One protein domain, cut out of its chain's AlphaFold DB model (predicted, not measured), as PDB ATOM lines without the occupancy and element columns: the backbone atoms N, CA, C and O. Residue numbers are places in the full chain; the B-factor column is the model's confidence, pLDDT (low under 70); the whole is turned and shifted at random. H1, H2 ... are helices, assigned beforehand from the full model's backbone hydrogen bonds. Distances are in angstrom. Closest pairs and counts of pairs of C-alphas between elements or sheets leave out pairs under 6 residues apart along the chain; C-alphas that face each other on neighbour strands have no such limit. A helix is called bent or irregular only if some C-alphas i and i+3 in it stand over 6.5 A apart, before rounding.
ATOM      1  N   THR A   4     191.029 147.788 139.509       95.56
ATOM      2  CA  THR A   4     190.859 146.347 139.731       95.56
ATOM      3  C   THR A   4     191.609 145.845 140.963       95.56
ATOM      4  O   THR A   4     191.048 145.072 141.740       95.56
ATOM      5  N   VAL A   5     192.843 146.311 141.180       97.44
ATOM      6  CA  VAL A   5     193.652 145.959 142.360       97.44
ATOM      7  C   VAL A   5     193.041 146.550 143.629       97.44
ATOM      8  O   VAL A   5     192.924 145.845 144.628       97.44
ATOM      9  N   LEU A   6     192.587 147.806 143.577       96.94
ATOM     10  CA  LEU A   6     191.917 148.459 144.704       96.94
ATOM     11  C   LEU A   6     190.626 147.724 145.089       96.94
ATOM     12  O   LEU A   6     190.402 147.438 146.264       96.94
ATOM     13  N   ARG A   7     189.807 147.350 144.095       93.81
ATOM     14  CA  ARG A   7     188.570 146.594 144.322       93.81
ATOM     15  C   ARG A   7     188.843 145.240 144.969       93.81
ATOM     16  O   ARG A   7     188.163 144.876 145.922       93.81
ATOM     17  N   LYS A   8     189.846 144.504 144.479       96.19
ATOM     18  CA  LYS A   8     190.225 143.204 145.045       96.19
ATOM     19  C   LYS A   8     190.645 143.334 146.513       96.19
ATOM     20  O   LYS A   8     190.109 142.617 147.351       96.19
ATOM     21  N   ALA A   9     191.524 144.287 146.821       97.56
ATOM     22  CA  ALA A   9     191.980 144.527 148.190       97.56
ATOM     23  C   ALA A   9     190.825 144.916 149.132       97.56
ATOM     24  O   ALA A   9     190.754 144.433 150.260       97.56
ATOM     25  N   GLY A  10     189.884 145.741 148.660       95.19
ATOM     26  CA  GLY A  10     188.689 146.104 149.426       95.19
ATOM     27  C   GLY A  10     187.787 144.905 149.726       95.19
ATOM     28  O   GLY A  10     187.386 144.709 150.872       95.19
ATOM     29  N   LEU A  11     187.517 144.059 148.725       95.06
ATOM     30  CA  LEU A  11     186.708 142.850 148.908       95.06
ATOM     31  C   LEU A  11     187.361 141.870 149.892       95.06
ATOM     32  O   LEU A  11     186.671 141.326 150.752       95.06
ATOM     33  N   GLU A  12     188.680 141.681 149.814       97.00
ATOM     34  CA  GLU A  12     189.430 140.833 150.751       97.00
ATOM     35  C   GLU A  12     189.359 141.363 152.192       97.00
ATOM     36  O   GLU A  12     189.144 140.588 153.127       97.00
ATOM     37  N   ALA A  13     189.480 142.680 152.382       97.75
ATOM     38  CA  ALA A  13     189.375 143.303 153.699       97.75
ATOM     39  C   ALA A  13     187.976 143.126 154.315       97.75
ATOM     40  O   ALA A  13     187.858 142.742 155.481       97.75
ATOM     41  N   ILE A  14     186.920 143.338 153.524       96.25
ATOM     42  CA  ILE A  14     185.528 143.166 153.966       96.25
ATOM     43  C   ILE A  14     185.252 141.694 154.300       96.25
ATOM     44  O   ILE A  14     184.696 141.398 155.359       96.25
ATOM     45  N   ALA A  15     185.680 140.764 153.439       97.06
ATOM     46  CA  ALA A  15     185.529 139.328 153.666       97.06
ATOM     47  C   ALA A  15     186.209 138.880 154.966       97.06
ATOM     48  O   ALA A  15     185.630 138.115 155.738       97.06
ATOM     49  N   LYS A  16     187.420 139.387 155.230       98.12
ATOM     50  CA  LYS A  16     188.177 139.087 156.450       98.12
ATOM     51  C   LYS A  16     187.484 139.614 157.708       98.12
ATOM     52  O   LYS A  16     187.512 138.938 158.730       98.12
ATOM     53  N   ALA A  17     186.883 140.801 157.644       98.25
ATOM     54  CA  ALA A  17     186.249 141.435 158.797       98.25
ATOM     55  C   ALA A  17     184.858 140.864 159.117       98.25
ATOM     56  O   ALA A  17     184.508 140.719 160.285       98.25
ATOM     57  N   LEU A  18     184.057 140.555 158.093       97.50
ATOM     58  CA  LEU A  18     182.632 140.232 158.250       97.50
ATOM     59  C   LEU A  18     182.297 138.756 157.985       97.50
ATOM     60  O   LEU A  18     181.159 138.325 158.190       97.50
ATOM     61  N   GLY A  19     183.262 137.986 157.483       96.19
ATOM     62  CA  GLY A  19     183.023 136.663 156.923       96.19
ATOM     63  C   GLY A  19     182.187 136.707 155.631       96.19
ATOM     64  O   GLY A  19     181.678 137.759 155.231       96.19
ATOM     65  N   PRO A  20     181.996 135.556 154.962       91.69
ATOM     66  CA  PRO A  20     181.314 135.500 153.666       91.69
ATOM     67  C   PRO A  20     179.877 136.036 153.705       91.69
ATOM     68  O   PRO A  20     179.460 136.779 152.820       91.69
ATOM     69  N   LEU A  21     179.117 135.700 154.755       93.56
ATOM     70  CA  LEU A  21     177.724 136.131 154.885       93.56
ATOM     71  C   LEU A  21     177.610 137.637 155.152       93.56
ATOM     72  O   LEU A  21     176.760 138.306 154.564       93.56
ATOM     73  N   GLY A  22     178.455 138.170 156.039       95.06
ATOM     74  CA  GLY A  22     178.454 139.594 156.358       95.06
ATOM     75  C   GLY A  22     178.925 140.445 155.180       95.06
ATOM     76  O   GLY A  22     178.325 141.480 154.906       95.06
ATOM     77  N   MET A  23     179.908 139.961 154.415       95.00
ATOM     78  CA  MET A  23     180.345 140.588 153.166       95.00
ATOM     79  C   MET A  23     179.205 140.705 152.145       95.00
ATOM     80  O   MET A  23     178.999 141.786 151.603       95.00
ATOM     81  N   VAL A  24     178.445 139.630 151.894       91.50
ATOM     82  CA  VAL A  24     177.314 139.666 150.944       91.50
ATOM     83  C   VAL A  24     176.272 140.700 151.366       91.50
ATOM     84  O   VAL A  24     175.843 141.503 150.541       91.50
ATOM     85  N   ARG A  25     175.898 140.722 152.652       91.81
ATOM     86  CA  ARG A  25     174.937 141.705 153.175       91.81
ATOM     87  C   ARG A  25     175.451 143.135 153.054       91.81
ATOM     88  O   ARG A  25     174.682 144.008 152.682       91.81
ATOM     89  N   PHE A  26     176.734 143.357 153.339       92.62
ATOM     90  CA  PHE A  26     177.369 144.661 153.172       92.62
ATOM     91  C   PHE A  26     177.290 145.119 151.713       92.62
ATOM     92  O   PHE A  26     176.796 146.206 151.443       92.62
ATOM     93  N   LEU A  27     177.689 144.276 150.757       90.69
ATOM     94  CA  LEU A  27     177.614 144.628 149.335       90.69
ATOM     95  C   LEU A  27     176.181 144.949 148.900       90.69
ATOM     96  O   LEU A  27     175.974 145.947 148.226       90.69
ATOM     97  N   GLN A  28     175.181 144.193 149.362       88.06
ATOM     98  CA  GLN A  28     173.766 144.464 149.068       88.06
ATOM     99  C   GLN A  28     173.259 145.829 149.570       88.06
ATOM    100  O   GLN A  28     172.250 146.313 149.064       88.06
ATOM    101  N   GLN A  29     173.908 146.445 150.565       89.00
ATOM    102  CA  GLN A  29     173.528 147.774 151.065       89.00
ATOM    103  C   GLN A  29     174.030 148.914 150.172       89.00
ATOM    104  O   GLN A  29     173.413 149.978 150.144       89.00
ATOM    105  N   PHE A  30     175.153 148.711 149.482       84.00
ATOM    106  CA  PHE A  30     175.845 149.759 148.721       84.00
ATOM    107  C   PHE A  30     175.789 149.538 147.211       84.00
ATOM    108  O   PHE A  30     175.857 150.496 146.443       84.00
ATOM    109  N   GLU A  31     175.651 148.293 146.771       80.12
ATOM    110  CA  GLU A  31     175.376 147.969 145.383       80.12
ATOM    111  C   GLU A  31     173.866 148.043 145.167       80.12
ATOM    112  O   GLU A  31     173.092 147.253 145.710       80.12
ATOM    113  N   GLY A  32     173.434 149.014 144.361       73.25
ATOM    114  CA  GLY A  32     172.078 149.016 143.834       73.25
ATOM    115  C   GLY A  32     171.897 147.754 143.004       73.25
ATOM    116  O   GLY A  32     172.485 147.640 141.929       73.25
ATOM    117  N   GLY A  33     171.131 146.790 143.520       70.69
ATOM    118  CA  GLY A  33     170.814 145.576 142.781       70.69
ATOM    119  C   GLY A  33     170.282 145.944 141.397       70.69
ATOM    120  O   GLY A  33     169.381 146.770 141.266       70.69
ATOM    121  N   THR A  34     170.869 145.369 140.356       75.50
ATOM    122  CA  THR A  34     170.412 145.570 138.981       75.50
ATOM    123  C   THR A  34     169.432 144.471 138.602       75.50
ATOM    124  O   THR A  34     169.660 143.311 138.941       75.50
ATOM    125  N   GLY A  35     168.401 144.811 137.834       80.25
ATOM    126  CA  GLY A  35     167.432 143.845 137.319       80.25
ATOM    127  C   GLY A  35     166.081 143.904 138.028       80.25
ATOM    128  O   GLY A  35     165.876 144.651 138.981       80.25
ATOM    129  N   ASP A  36     165.136 143.123 137.516       87.00
ATOM    130  CA  ASP A  36     163.765 143.049 138.016       87.00
ATOM    131  C   ASP A  36     163.516 141.614 138.474       87.00
ATOM    132  O   ASP A  36     163.045 140.765 137.710       87.00
ATOM    133  N   TYR A  37     163.891 141.333 139.727       85.38
ATOM    134  CA  TYR A  37     163.760 139.992 140.295       85.38
ATOM    135  C   TYR A  37     162.309 139.503 140.257       85.38
ATOM    136  O   TYR A  37     162.075 138.309 140.117       85.38
ATOM    137  N   THR A  38     161.324 140.402 140.316       87.56
ATOM    138  CA  THR A  38     159.909 140.037 140.199       87.56
ATOM    139  C   THR A  38     159.615 139.446 138.822       87.56
ATOM    140  O   THR A  38     159.096 138.329 138.742       87.56
ATOM    141  N   LYS A  39     160.019 140.124 137.737       93.06
ATOM    142  CA  LYS A  39     159.852 139.610 136.362       93.06
ATOM    143  C   LYS A  39     160.677 138.359 136.090       93.06
ATOM    144  O   LYS A  39     160.235 137.454 135.380       93.06
ATOM    145  N   GLU A  40     161.897 138.302 136.612       92.44
ATOM    146  CA  GLU A  40     162.752 137.124 136.464       92.44
ATOM    147  C   GLU A  40     162.169 135.919 137.195       92.44
ATOM    148  O   GLU A  40     162.049 134.848 136.605       92.44
ATOM    149  N   ARG A  41     161.732 136.104 138.441       91.31
ATOM    150  CA  ARG A  41     161.084 135.067 139.244       91.31
ATOM    151  C   ARG A  41     159.815 134.558 138.579       91.31
ATOM    152  O   ARG A  41     159.591 133.351 138.575       91.31
ATOM    153  N   GLU A  42     159.001 135.450 138.016       92.88
ATOM    154  CA  GLU A  42     157.800 135.059 137.277       92.88
ATOM    155  C   GLU A  42     158.149 134.148 136.098       92.88
ATOM    156  O   GLU A  42     157.546 133.088 135.959       92.88
ATOM    157  N   ARG A  43     159.165 134.496 135.296       93.31
ATOM    158  CA  ARG A  43     159.637 133.629 134.203       93.31
ATOM    159  C   ARG A  43     160.186 132.294 134.701       93.31
ATOM    160  O   ARG A  43     159.847 131.264 134.128       93.31
ATOM    161  N   LEU A  44     161.022 132.311 135.739       92.19
ATOM    162  CA  LEU A  44     161.685 131.115 136.273       92.19
ATOM    163  C   LEU A  44     160.697 130.109 136.868       92.19
ATOM    164  O   LEU A  44     160.908 128.906 136.755       92.19
ATOM    165  N   LEU A  45     159.640 130.599 137.516       92.75
ATOM    166  CA  LEU A  45     158.664 129.767 138.222       92.75
ATOM    167  C   LEU A  45     157.360 129.580 137.440       92.75
ATOM    168  O   LEU A  45     156.410 128.993 137.961       92.75
ATOM    169  N   LYS A  46     157.289 130.077 136.200       93.50
ATOM    170  CA  LYS A  46     156.083 129.985 135.378       93.50
ATOM    171  C   LYS A  46     155.682 128.523 135.193       93.50
ATOM    172  O   LYS A  46     156.431 127.733 134.630       93.50
ATOM    173  N   GLY A  47     154.472 128.187 135.636       91.75
ATOM    174  CA  GLY A  47     153.913 126.841 135.496       91.75
ATOM    175  C   GLY A  47     154.421 125.814 136.512       91.75
ATOM    176  O   GLY A  47     154.017 124.662 136.417       91.75
ATOM    177  N   LEU A  48     155.256 126.204 137.484       94.19
ATOM    178  CA  LEU A  48     155.671 125.327 138.580       94.19
ATOM    179  C   LEU A  48     154.762 125.522 139.794       94.19
ATOM    180  O   LEU A  48     154.678 126.618 140.355       94.19
ATOM    181  N   SER A  49     154.120 124.445 140.242       94.19
ATOM    182  CA  SER A  49     153.448 124.422 141.538       94.19
ATOM    183  C   SER A  49     154.431 124.105 142.666       94.19
ATOM    184  O   SER A  49     155.511 123.541 142.469       94.19
ATOM    185  N   VAL A  50     154.038 124.427 143.899       93.69
ATOM    186  CA  VAL A  50     154.806 124.031 145.089       93.69
ATOM    187  C   VAL A  50     154.903 122.505 145.181       93.69
ATOM    188  O   VAL A  50     155.949 121.979 145.563       93.69
ATOM    189  N   GLN A  51     153.849 121.780 144.792       96.62
ATOM    190  CA  GLN A  51     153.858 120.319 144.767       96.62
ATOM    191  C   GLN A  51     154.911 119.765 143.795       96.62
ATOM    192  O   GLN A  51     155.599 118.799 144.147       96.62
ATOM    193  N   ASP A  52     155.085 120.387 142.625       95.50
ATOM    194  CA  ASP A  52     156.086 119.979 141.629       95.50
ATOM    195  C   ASP A  52     157.502 120.117 142.194       95.50
ATOM    196  O   ASP A  52     158.292 119.168 142.174       95.50
ATOM    197  N   ILE A  53     157.786 121.267 142.813       94.25
ATOM    198  CA  ILE A  53     159.084 121.565 143.433       94.25
ATOM    199  C   ILE A  53     159.402 120.548 144.538       94.25
ATOM    200  O   ILE A  53     160.496 119.979 144.591       94.25
ATOM    201  N   VAL A  54     158.441 120.286 145.428       96.75
ATOM    202  CA  VAL A  54     158.614 119.325 146.529       96.75
ATOM    203  C   VAL A  54     158.858 117.910 145.997       96.75
ATOM    204  O   VAL A  54     159.701 117.182 146.535       96.75
ATOM    205  N   SER A  55     158.150 117.519 144.940       96.25
ATOM    206  CA  SER A  55     158.294 116.202 144.314       96.25
ATOM    207  C   SER A  55     159.678 116.026 143.687       96.25
ATOM    208  O   SER A  55     160.321 114.989 143.888       96.25
ATOM    209  N   GLU A  56     160.195 117.057 143.017       95.00
ATOM    210  CA  GLU A  56     161.534 117.032 142.431       95.00
ATOM    211  C   GLU A  56     162.630 116.905 143.501       95.00
ATOM    212  O   GLU A  56     163.540 116.077 143.368       95.00
ATOM    213  N   ILE A  57     162.518 117.653 144.606       96.19
ATOM    214  CA  ILE A  57     163.456 117.566 145.738       96.19
ATOM    215  C   ILE A  57     163.498 116.141 146.305       96.19
ATOM    216  O   ILE A  57     164.582 115.597 146.542       96.19
ATOM    217  N   LYS A  58     162.333 115.510 146.509       96.56
ATOM    218  CA  LYS A  58     162.242 114.127 147.012       96.56
ATOM    219  C   LYS A  58     162.883 113.129 146.043       96.56
ATOM    220  O   LYS A  58     163.653 112.272 146.479       96.56
ATOM    221  N   SER A  59     162.625 113.269 144.742       95.81
ATOM    222  CA  SER A  59     163.216 112.422 143.694       95.81
ATOM    223  C   SER A  59     164.746 112.522 143.664       95.81
ATOM    224  O   SER A  59     165.439 111.502 143.682       95.81
ATOM    225  N   LYS A  60     165.292 113.746 143.722       95.00
ATOM    226  CA  LYS A  60     166.744 113.992 143.761       95.00
ATOM    227  C   LYS A  60     167.416 113.381 144.992       95.00
ATOM    228  O   LYS A  60     168.512 112.845 144.868       95.00
ATOM    229  N   ARG A  61     166.767 113.420 146.161       93.81
ATOM    230  CA  ARG A  61     167.274 112.765 147.382       93.81
ATOM    231  C   ARG A  61     167.288 111.242 147.253       93.81
ATOM    232  O   ARG A  61     168.274 110.628 147.630       93.81
ATOM    233  N   LYS A  62     166.236 110.646 146.676       89.50
ATOM    234  CA  LYS A  62     166.150 109.191 146.473       89.50
ATOM    235  C   LYS A  62     167.214 108.663 145.508       89.50
ATOM    236  O   LYS A  62     167.731 107.591 145.746       89.50
ATOM    237  N   LYS A  63     167.552 109.409 144.450       83.19
ATOM    238  CA  LYS A  63     168.611 109.031 143.489       83.19
ATOM    239  C   LYS A  63     170.034 109.109 144.055       83.19
ATOM    240  O   LYS A  63     170.961 108.641 143.406       83.19
ATOM    241  N   ARG A  64     170.218 109.785 145.191       77.31
ATOM    242  CA  ARG A  64     171.525 109.994 145.829       77.31
ATOM    243  C   ARG A  64     171.830 108.962 146.919       77.31
ATOM    244  O   ARG A  64     172.944 108.975 147.432       77.31
TER     245      ARG A  64
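AT A GLANCE: This is residues 4 to 64 of the 65 residues of an uncharacterized protein of Nitrospiraceae bacterium (UniProt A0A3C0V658). The model is a wide, open U of helices: the bent helix H1 makes one side, H3 makes the other, and the short H2 lies in the chain that bridges them. H1 folds back on itself, its two arms H1a and H1b meeting near the bend, while H2 and H3 touch no other helix and the hollow of the U is empty. The printed part has 61 residues with three named helices, H1, H2 and H3 in chain order, and no named strand; its class is all helix. It is extended, with a radius of gyration of the C-alphas of 18.3 A and spans of 46 by 32 by 18 A.

HOW THE PARTS SIT: H1, residues 4 to 30, was assigned as one helix by its hydrogen bonds but is bent, with C-alphas 17 and 20 standing 9.3 A apart; its arms are H1a, residues 4 to 17, and H1b, residues 20 to 30. H1a touches H1b with residues 11 to 15 alone, and the closest C-alphas, those of Ala 15 and Met 23, are 5.4 A apart. The arms run opposite ways at a steep tilt of 57 degrees. H2, residues 37 to 45, is apart from both arms. H3, residues 50 to 62, is apart from H2 and from both arms. Every O i to N i+4 pair is within hydrogen-bond range in H1a, H2 and H3; in H1b 6 of 7 are.

IN THESE COORDINATES: H1a begins at C-alpha 4, (190.859, 146.347, 139.731), and is 20.2 A long; H1b is 16.1 A long and ends at C-alpha 30, (175.845, 149.759, 148.721). H2 measures 11.6 A. H3 measures 18.7 A and ends at C-alpha 62, (166.150, 109.191, 146.473).

THE WHOLE: The two C-alphas farthest apart, those of Val 5 and Gln 51, are 47.4 A apart. The printed part has no cut. The link from H1 to H2 is short, with 6 residues, and that from H2 to H3 is tight, with 4. Mean pLDDT of the printed part is 91.9, and no printed residue is under 70.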